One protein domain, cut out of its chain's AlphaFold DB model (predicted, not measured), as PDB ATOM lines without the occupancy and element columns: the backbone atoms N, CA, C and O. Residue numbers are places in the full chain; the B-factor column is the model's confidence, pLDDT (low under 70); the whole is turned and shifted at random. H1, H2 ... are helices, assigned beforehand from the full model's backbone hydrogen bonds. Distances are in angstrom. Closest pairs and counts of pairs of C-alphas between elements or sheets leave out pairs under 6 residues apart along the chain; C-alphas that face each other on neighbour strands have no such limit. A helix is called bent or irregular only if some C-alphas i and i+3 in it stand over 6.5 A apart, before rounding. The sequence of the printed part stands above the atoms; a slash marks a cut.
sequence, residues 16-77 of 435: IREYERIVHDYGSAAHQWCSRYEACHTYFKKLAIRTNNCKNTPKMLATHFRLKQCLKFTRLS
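This is residues 16 to 77 of the 435 residues of the protein "Hypothetical protein" of Rotaria socialis (UniProt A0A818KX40). An L of helices: H1, H2 and H3 follow one another along the long arm, and H4 turns off near the far end of H3, its residues 66 to 76 sticking out. The 62 printed residues, all helix in class with four named helices, are extended, with a radius of gyration of the C-alphas of 16.5 A and spans of 46 by 32 by 16 A.

H1, residues 16 to 26, begins at C-alpha 16 (8.561, -7.196, 56.763) and is irregular: C-alphas 17 and 20 are 7.0 A apart. H2 is residues 29 to 32. H3, residues 35 to 51, 24.9 A long, has a kink of 32 degrees near residue 43 and is only just irregular: C-alphas 39 and 42 are 6.7 A apart. H4, residues 57 to 76, 28.5 A long, ends at C-alpha 76 (32.116, -5.134, 26.543).

H1 and H2 are close but not clearly touching; their closest C-alphas, of Val 23 and Ala 29, are 6.2 A apart. H2 and H3 are apart. H3, with residues 44 to 48 alone, touches residues 57 to 61 of H4; the closest C-alphas, of Phe 44 and Leu 61, are 6.5 A apart. They run opposite ways at a steep tilt of 67 degrees, only just short of about perpendicular. Every O i to N i+4 pair is within hydrogen-bond range in H4, 5 of 7 in H1 and 10 of 13 in H3; H2 is too short for one.

The C-alphas farthest apart, of Arg 17 and Asn 52, are 46.1 A apart. The printed part has no cut, its three links are tight, and pLDDT is under 70 at residues 74 to 77.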
ATOM      1  N   ILE A  16       9.253  -8.348  57.361       89.06
ATOM      2  CA  ILE A  16       8.561  -7.196  56.763       89.06
ATOM      3  C   ILE A  16       8.681  -5.967  57.673       89.06
ATOM      4  O   ILE A  16       8.851  -4.861  57.171       89.06
ATOM      5  N   ARG A  17       8.656  -6.154  59.002       87.94
ATOM      6  CA  ARG A  17       8.805  -5.050  59.969       87.94
ATOM      7  C   ARG A  17      10.214  -4.457  59.964       87.94
ATOM      8  O   ARG A  17      10.375  -3.269  60.194       87.94
ATOM      9  N   GLU A  18      11.214  -5.279  59.659       90.00
ATOM     10  CA  GLU A  18      12.625  -4.880  59.621       90.00
ATOM     11  C   GLU A  18      13.050  -4.329  58.249       90.00
ATOM     12  O   GLU A  18      14.147  -3.793  58.109       90.00
ATOM     13  N   TYR A  19      12.203  -4.467  57.223       90.62
ATOM     14  CA  TYR A  19      12.564  -4.175  55.835       90.62
ATOM     15  C   TYR A  19      12.896  -2.699  55.617       90.62
ATOM     16  O   TYR A  19      13.830  -2.385  54.886       90.62
ATOM     17  N   GLU A  20      12.165  -1.802  56.280       92.69
ATOM     18  CA  GLU A  20      12.416  -0.362  56.226       92.69
ATOM     19  C   GLU A  20      13.812  -0.025  56.758       92.69
ATOM     20  O   GLU A  20      14.599   0.606  56.053       92.69
ATOM     21  N   ARG A  21      14.168  -0.545  57.942       94.62
ATOM     22  CA  ARG A  21      15.503  -0.359  58.530       94.62
ATOM     23  C   ARG A  21      16.596  -0.947  57.638       94.62
ATOM     24  O   ARG A  21      17.611  -0.306  57.402       94.62
ATOM     25  N   ILE A  22      16.380  -2.143  57.088       91.38
ATOM     26  CA  ILE A  22      17.355  -2.793  56.200       91.38
ATOM     27  C   ILE A  22      17.579  -1.973  54.923       91.38
ATOM     28  O   ILE A  22      18.721  -1.814  54.495       91.38
ATOM     29  N   VAL A  23      16.513  -1.445  54.313       93.75
ATOM     30  CA  VAL A  23      16.627  -0.626  53.098       93.75
ATOM     31  C   VAL A  23      17.295   0.715  53.389       93.75
ATOM     32  O   VAL A  23      18.088   1.178  52.572       93.75
ATOM     33  N   HIS A  24      17.011   1.310  54.545       95.00
ATOM     34  CA  HIS A  24      17.652   2.543  54.988       95.00
ATOM     35  C   HIS A  24      19.163   2.354  55.212       95.00
ATOM     36  O   HIS A  24      19.964   3.107  54.663       95.00
ATOM     37  N   ASP A  25      19.558   1.312  55.949       94.88
ATOM     38  CA  ASP A  25      20.950   1.125  56.374       94.88
ATOM     39  C   ASP A  25      21.844   0.523  55.277       94.88
ATOM     40  O   ASP A  25      23.038   0.809  55.208       94.88
ATOM     41  N   TYR A  26      21.281  -0.318  54.402       90.31
ATOM     42  CA  TYR A  26      22.053  -1.106  53.433       90.31
ATOM     43  C   TYR A  26      21.622  -0.904  51.970       90.31
ATOM     44  O   TYR A  26      22.188  -1.524  51.062       90.31
ATOM     45  N   GLY A  27      20.629  -0.050  51.720       91.38
ATOM     46  CA  GLY A  27      20.070   0.197  50.396       91.38
ATOM     47  C   GLY A  27      19.099  -0.889  49.923       91.38
ATOM     48  O   GLY A  27      18.666  -1.762  50.670       91.38
ATOM     49  N   SER A  28      18.732  -0.840  48.639       90.50
ATOM     50  CA  SER A  28      17.728  -1.744  48.058       90.50
ATOM     51  C   SER A  28      18.004  -3.221  48.365       90.50
ATOM     52  O   SER A  28      19.081  -3.742  48.068       90.50
ATOM     53  N   ALA A  29      16.984  -3.932  48.855       83.88
ATOM     54  CA  ALA A  29      17.052  -5.366  49.139       83.88
ATOM     55  C   ALA A  29      17.448  -6.217  47.913       83.88
ATOM     56  O   ALA A  29      17.989  -7.312  48.060       83.88
ATOM     57  N   ALA A  30      17.263  -5.698  46.693       84.38
ATOM     58  CA  ALA A  30      17.749  -6.336  45.469       84.38
ATOM     59  C   ALA A  30      19.284  -6.492  45.444       84.38
ATOM     60  O   ALA A  30      19.802  -7.449  44.863       84.38
ATOM     61  N   HIS A  31      20.029  -5.594  46.097       79.31
ATOM     62  CA  HIS A  31      21.485  -5.701  46.224       79.31
ATOM     63  C   HIS A  31      21.914  -6.810  47.190       79.31
ATOM     64  O   HIS A  31      22.999  -7.368  47.023       79.31
ATOM     65  N   GLN A  32      21.047  -7.170  48.137       79.56
ATOM     66  CA  GLN A  32      21.269  -8.233  49.121       79.56
ATOM     67  C   GLN A  32      20.781  -9.606  48.642       79.56
ATOM     68  O   GLN A  32      20.870 -10.600  49.364       79.56
ATOM     69  N   TRP A  33      20.247  -9.686  47.423       82.75
ATOM     70  CA  TRP A  33      19.589 -10.892  46.958       82.75
ATOM     71  C   TRP A  33      20.593 -12.025  46.714       82.75
ATOM     72  O   TRP A  33      21.490 -11.932  45.867       82.75
ATOM     73  N   CYS A  34      20.406 -13.137  47.427       83.94
ATOM     74  CA  CYS A  34      21.281 -14.306  47.351       83.94
ATOM     75  C   CYS A  34      21.277 -14.991  45.974       83.94
ATOM     76  O   CYS A  34      22.234 -15.683  45.623       83.94
ATOM     77  N   SER A  35      20.266 -14.717  45.141       77.44
ATOM     78  CA  SER A  35      20.146 -15.220  43.768       77.44
ATOM     79  C   SER A  35      21.386 -14.948  42.907       77.44
ATOM     80  O   SER A  35      21.690 -15.732  42.011       77.44
ATOM     81  N   ARG A  36      22.145 -13.873  43.176       74.56
ATOM     82  CA  ARG A  36      23.399 -13.572  42.454       74.56
ATOM     83  C   ARG A  36      24.496 -14.604  42.735       74.56
ATOM     84  O   ARG A  36      25.274 -14.922  41.832       74.56
ATOM     85  N   TYR A  37      24.532 -15.150  43.949       79.25
ATOM     86  CA  TYR A  37      25.448 -16.224  44.336       79.25
ATOM     87  C   TYR A  37      24.966 -17.570  43.784       79.25
ATOM     88  O   TYR A  37      25.738 -18.287  43.146       79.25
ATOM     89  N   GLU A  38      23.666 -17.850  43.899       82.94
ATOM     90  CA  GLU A  38      23.061 -19.091  43.392       82.94
ATOM     91  C   GLU A  38      23.177 -19.234  41.868       82.94
ATOM     92  O   GLU A  38      23.502 -20.304  41.350       82.94
ATOM     93  N   ALA A  39      23.026 -18.136  41.122       80.19
ATOM     94  CA  ALA A  39      23.215 -18.134  39.673       80.19
ATOM     95  C   ALA A  39      24.638 -18.566  39.258       80.19
ATOM     96  O   ALA A  39      24.838 -19.114  38.167       80.19
ATOM     97  N   CYS A  40      25.636 -18.360  40.123       84.06
ATOM     98  CA  CYS A  40      27.019 -18.753  39.867       84.06
ATOM     99  C   CYS A  40      27.321 -20.206  40.275       84.06
ATOM    100  O   CYS A  40      28.279 -20.785  39.752       84.06
ATOM    101  N   HIS A  41      26.499 -20.844  41.118       87.25
ATOM    102  CA  HIS A  41      26.735 -22.220  41.574       87.25
ATOM    103  C   HIS A  41      26.826 -23.224  40.427       87.25
ATOM    104  O   HIS A  41      27.725 -24.063  40.415       87.25
ATOM    105  N   THR A  42      25.955 -23.121  39.418       86.88
ATOM    106  CA  THR A  42      26.000 -24.030  38.258       86.88
ATOM    107  C   THR A  42      27.330 -23.930  37.506       86.88
ATOM    108  O   THR A  42      27.847 -24.935  37.014       86.88
ATOM    109  N   TYR A  43      27.910 -22.728  37.417       90.50
ATOM    110  CA  TYR A  43      29.223 -22.532  36.804       90.50
ATOM    111  C   TYR A  43      30.329 -23.173  37.645       90.50
ATOM    112  O   TYR A  43      31.132 -23.930  37.102       90.50
ATOM    113  N   PHE A  44      30.341 -22.916  38.954       93.12
ATOM    114  CA  PHE A  44      31.366 -23.446  39.849       93.12
ATOM    115  C   PHE A  44      31.324 -24.970  39.965       93.12
ATOM    116  O   PHE A  44      32.373 -25.597  39.871       93.12
ATOM    117  N   LYS A  45      30.132 -25.580  40.051       91.31
ATOM    118  CA  LYS A  45      29.971 -27.046  40.056       91.31
ATOM    119  C   LYS A  45      30.567 -27.679  38.800       91.31
ATOM    120  O   LYS A  45      31.380 -28.590  38.891       91.31
ATOM    121  N   LYS A  46      30.218 -27.154  37.620       91.62
ATOM    122  CA  LYS A  46      30.764 -27.646  36.343       91.62
ATOM    123  C   LYS A  46      32.276 -27.475  36.257       91.62
ATOM    124  O   LYS A  46      32.943 -28.329  35.687       91.62
ATOM    125  N   LEU A  47      32.803 -26.364  36.767       91.00
ATOM    126  CA  LEU A  47      34.233 -26.097  36.735       91.00
ATOM    127  C   LEU A  47      34.996 -27.033  37.678       91.00
ATOM    128  O   LEU A  47      35.968 -27.630  37.241       91.00
ATOM    129  N   ALA A  48      34.520 -27.218  38.912       91.88
ATOM    130  CA  ALA A  48      35.126 -28.124  39.886       91.88
ATOM    131  C   ALA A  48      35.190 -29.574  39.376       91.88
ATOM    132  O   ALA A  48      36.234 -30.206  39.485       91.88
ATOM    133  N   ILE A  49      34.108 -30.062  38.751       91.38
ATOM    134  CA  ILE A  49      34.053 -31.409  38.153       91.38
ATOM    135  C   ILE A  49      35.054 -31.558  36.997       91.38
ATOM    136  O   ILE A  49      35.592 -32.634  36.779       91.38
ATOM    137  N   ARG A  50      35.300 -30.496  36.221       89.62
ATOM    138  CA  ARG A  50      36.181 -30.560  35.043       89.62
ATOM    139  C   ARG A  50      37.657 -30.449  35.380       89.62
ATOM    140  O   ARG A  50      38.476 -30.999  34.659       89.62
ATOM    141  N   THR A  51      38.004 -29.672  36.400       86.00
ATOM    142  CA  THR A  51      39.406 -29.390  36.718       86.00
ATOM    143  C   THR A  51      40.030 -30.438  37.627       86.00
ATOM    144  O   THR A  51      41.253 -30.469  37.713       86.00
ATOM    145  N   ASN A  52      39.224 -31.257  38.320       86.06
ATOM    146  CA  ASN A  52      39.677 -32.284  39.269       86.06
ATOM    147  C   ASN A  52      40.738 -31.781  40.274       86.06
ATOM    148  O   ASN A  52      41.559 -32.542  40.779       86.06
ATOM    149  N   ASN A  53      40.741 -30.477  40.580       82.44
ATOM    150  CA  ASN A  53      41.698 -29.887  41.509       82.44
ATOM    151  C   ASN A  53      41.148 -29.940  42.936       82.44
ATOM    152  O   ASN A  53      40.341 -29.095  43.340       82.44
ATOM    153  N   CYS A  54      41.631 -30.917  43.701       81.94
ATOM    154  CA  CYS A  54      41.248 -31.139  45.095       81.94
ATOM    155  C   CYS A  54      42.148 -30.411  46.110       81.94
ATOM    156  O   CYS A  54      41.809 -30.373  47.286       81.94
ATOM    157  N   LYS A  55      43.286 -29.828  45.695       88.69
ATOM    158  CA  LYS A  55      44.249 -29.211  46.633       88.69
ATOM    159  C   LYS A  55      43.791 -27.842  47.138       88.69
ATOM    160  O   LYS A  55      43.957 -27.529  48.309       88.69
ATOM    161  N   ASN A  56      43.252 -27.002  46.252       91.75
ATOM    162  CA  ASN A  56      42.722 -25.687  46.630       91.75
ATOM    163  C   ASN A  56      41.608 -25.252  45.670       91.75
ATOM    164  O   ASN A  56      41.757 -24.334  44.854       91.75
ATOM    165  N   THR A  57      40.483 -25.961  45.755       88.50
ATOM    166  CA  THR A  57      39.304 -25.719  44.922       88.50
ATOM    167  C   THR A  57      38.806 -24.267  45.015       88.50
ATOM    168  O   THR A  57      38.595 -23.675  43.956       88.50
ATOM    169  N   PRO A  58      38.697 -23.620  46.199       89.69
ATOM    170  CA  PRO A  58      38.227 -22.234  46.286       89.69
ATOM    171  C   PRO A  58      39.110 -21.240  45.525       89.69
ATOM    172  O   PRO A  58      38.593 -20.441  44.744       89.69
ATOM    173  N   LYS A  59      40.442 -21.321  45.682       86.94
ATOM    174  CA  LYS A  59      41.384 -20.431  44.980       86.94
ATOM    175  C   LYS A  59      41.269 -20.593  43.468       86.94
ATOM    176  O   LYS A  59      41.142 -19.605  42.753       86.94
ATOM    177  N   MET A  60      41.258 -21.832  42.982       92.19
ATOM    178  CA  MET A  60      41.128 -22.117  41.554       92.19
ATOM    179  C   MET A  60      39.789 -21.612  40.988       92.19
ATOM    180  O   MET A  60      39.781 -20.956  39.944       92.19
ATOM    181  N   LEU A  61      38.665 -21.880  41.665       90.31
ATOM    182  CA  LEU A  61      37.345 -21.408  41.234       90.31
ATOM    183  C   LEU A  61      37.294 -19.872  41.183       90.31
ATOM    184  O   LEU A  61      36.815 -19.315  40.194       90.31
ATOM    185  N   ALA A  62      37.838 -19.193  42.198       89.00
ATOM    186  CA  ALA A  62      37.917 -17.735  42.250       89.00
ATOM    187  C   ALA A  62      38.779 -17.162  41.114       89.00
ATOM    188  O   ALA A  62      38.344 -16.245  40.415       89.00
ATOM    189  N   THR A  63      39.965 -17.732  40.868       87.00
ATOM    190  CA  THR A  63      40.852 -17.313  39.772       87.00
ATOM    191  C   THR A  63      40.172 -17.468  38.414       87.00
ATOM    192  O   THR A  63      40.136 -16.516  37.635       87.00
ATOM    193  N   HIS A  64      39.568 -18.623  38.133       91.19
ATOM    194  CA  HIS A  64      38.860 -18.846  36.869       91.19
ATOM    195  C   HIS A  64      37.666 -17.908  36.688       91.19
ATOM    196  O   HIS A  64      37.434 -17.408  35.585       91.19
ATOM    197  N   PHE A  65      36.903 -17.656  37.752       91.00
ATOM    198  CA  PHE A  65      35.774 -16.736  37.685       91.00
ATOM    199  C   PHE A  65      36.228 -15.300  37.432       91.00
ATOM    200  O   PHE A  65      35.650 -14.639  36.571       91.00
ATOM    201  N   ARG A  66      37.305 -14.853  38.094       86.12
ATOM    202  CA  ARG A  66      37.929 -13.549  37.839       86.12
ATOM    203  C   ARG A  66      38.385 -13.435  36.387       86.12
ATOM    204  O   ARG A  66      38.013 -12.479  35.724       86.12
ATOM    205  N   LEU A  67      39.090 -14.436  35.858       86.44
ATOM    206  CA  LEU A  67      39.518 -14.454  34.453       86.44
ATOM    207  C   LEU A  67      38.328 -14.415  33.484       86.44
ATOM    208  O   LEU A  67      38.340 -13.670  32.507       86.44
ATOM    209  N   LYS A  68      37.260 -15.166  33.773       87.06
ATOM    210  CA  LYS A  68      36.020 -15.142  32.987       87.06
ATOM    211  C   LYS A  68      35.341 -13.772  33.024       87.06
ATOM    212  O   LYS A  68      34.802 -13.342  32.005       87.06
ATOM    213  N   GLN A  69      35.315 -13.112  34.180       83.94
ATOM    214  CA  GLN A  69      34.794 -11.753  34.308       83.94
ATOM    215  C   GLN A  69      35.662 -10.766  33.533       83.94
ATOM    216  O   GLN A  69      35.108 -10.024  32.730       83.94
ATOM    217  N   CYS A  70      36.989 -10.816  33.688       78.50
ATOM    218  CA  CYS A  70      37.927 -10.008  32.911       78.50
ATOM    219  C   CYS A  70      37.665 -10.168  31.412       78.50
ATOM    220  O   CYS A  70      37.400  -9.177  30.753       78.50
ATOM    221  N   LEU A  71      37.583 -11.400  30.899       78.62
ATOM    222  CA  LEU A  71      37.279 -11.659  29.488       78.62
ATOM    223  C   LEU A  71      35.940 -11.050  29.043       78.62
ATOM    224  O   LEU A  71      35.837 -10.514  27.942       78.62
ATOM    225  N   LYS A  72      34.895 -11.142  29.877       76.69
ATOM    226  CA  LYS A  72      33.596 -10.525  29.576       76.69
ATOM    227  C   LYS A  72      33.685  -9.005  29.550       76.69
ATOM    228  O   LYS A  72      33.133  -8.404  28.638       76.69
ATOM    229  N   PHE A  73      34.367  -8.405  30.520       74.31
ATOM    230  CA  PHE A  73      34.558  -6.962  30.565       74.31
ATOM    231  C   PHE A  73      35.389  -6.485  29.380       74.31
ATOM    232  O   PHE A  73      34.941  -5.573  28.705       74.31
ATOM    233  N   THR A  74      36.477  -7.179  29.032       67.12
ATOM    234  CA  THR A  74      37.292  -6.896  27.842       67.12
ATOM    235  C   THR A  74      36.476  -6.912  26.552       67.12
ATOM    236  O   THR A  74      36.746  -6.121  25.661       67.12
ATOM    237  N   ARG A  75      35.463  -7.782  26.445       60.91
ATOM    238  CA  ARG A  75      34.564  -7.833  25.278       60.91
ATOM    239  C   ARG A  75      33.509  -6.724  25.255       60.91
ATOM    240  O   ARG A  75      32.986  -6.437  24.187       60.91
ATOM    241  N   LEU A  76      33.146  -6.173  26.413       61.81
ATOM    242  CA  LEU A  76      32.116  -5.134  26.543       61.81
ATOM    243  C   LEU A  76      32.705  -3.729  26.459       61.81
ATOM    244  O   LEU A  76      32.073  -2.821  25.930       61.81
ATOM    245  N   SER A  77      33.923  -3.541  26.953       54.12
ATOM    246  CA  SER A  77      34.708  -2.365  26.640       54.12
ATOM    247  C   SER A  77      35.224  -2.517  25.213       54.12
ATOM    248  O   SER A  77      36.243  -3.169  24.989       54.12
TER     249      SER A  77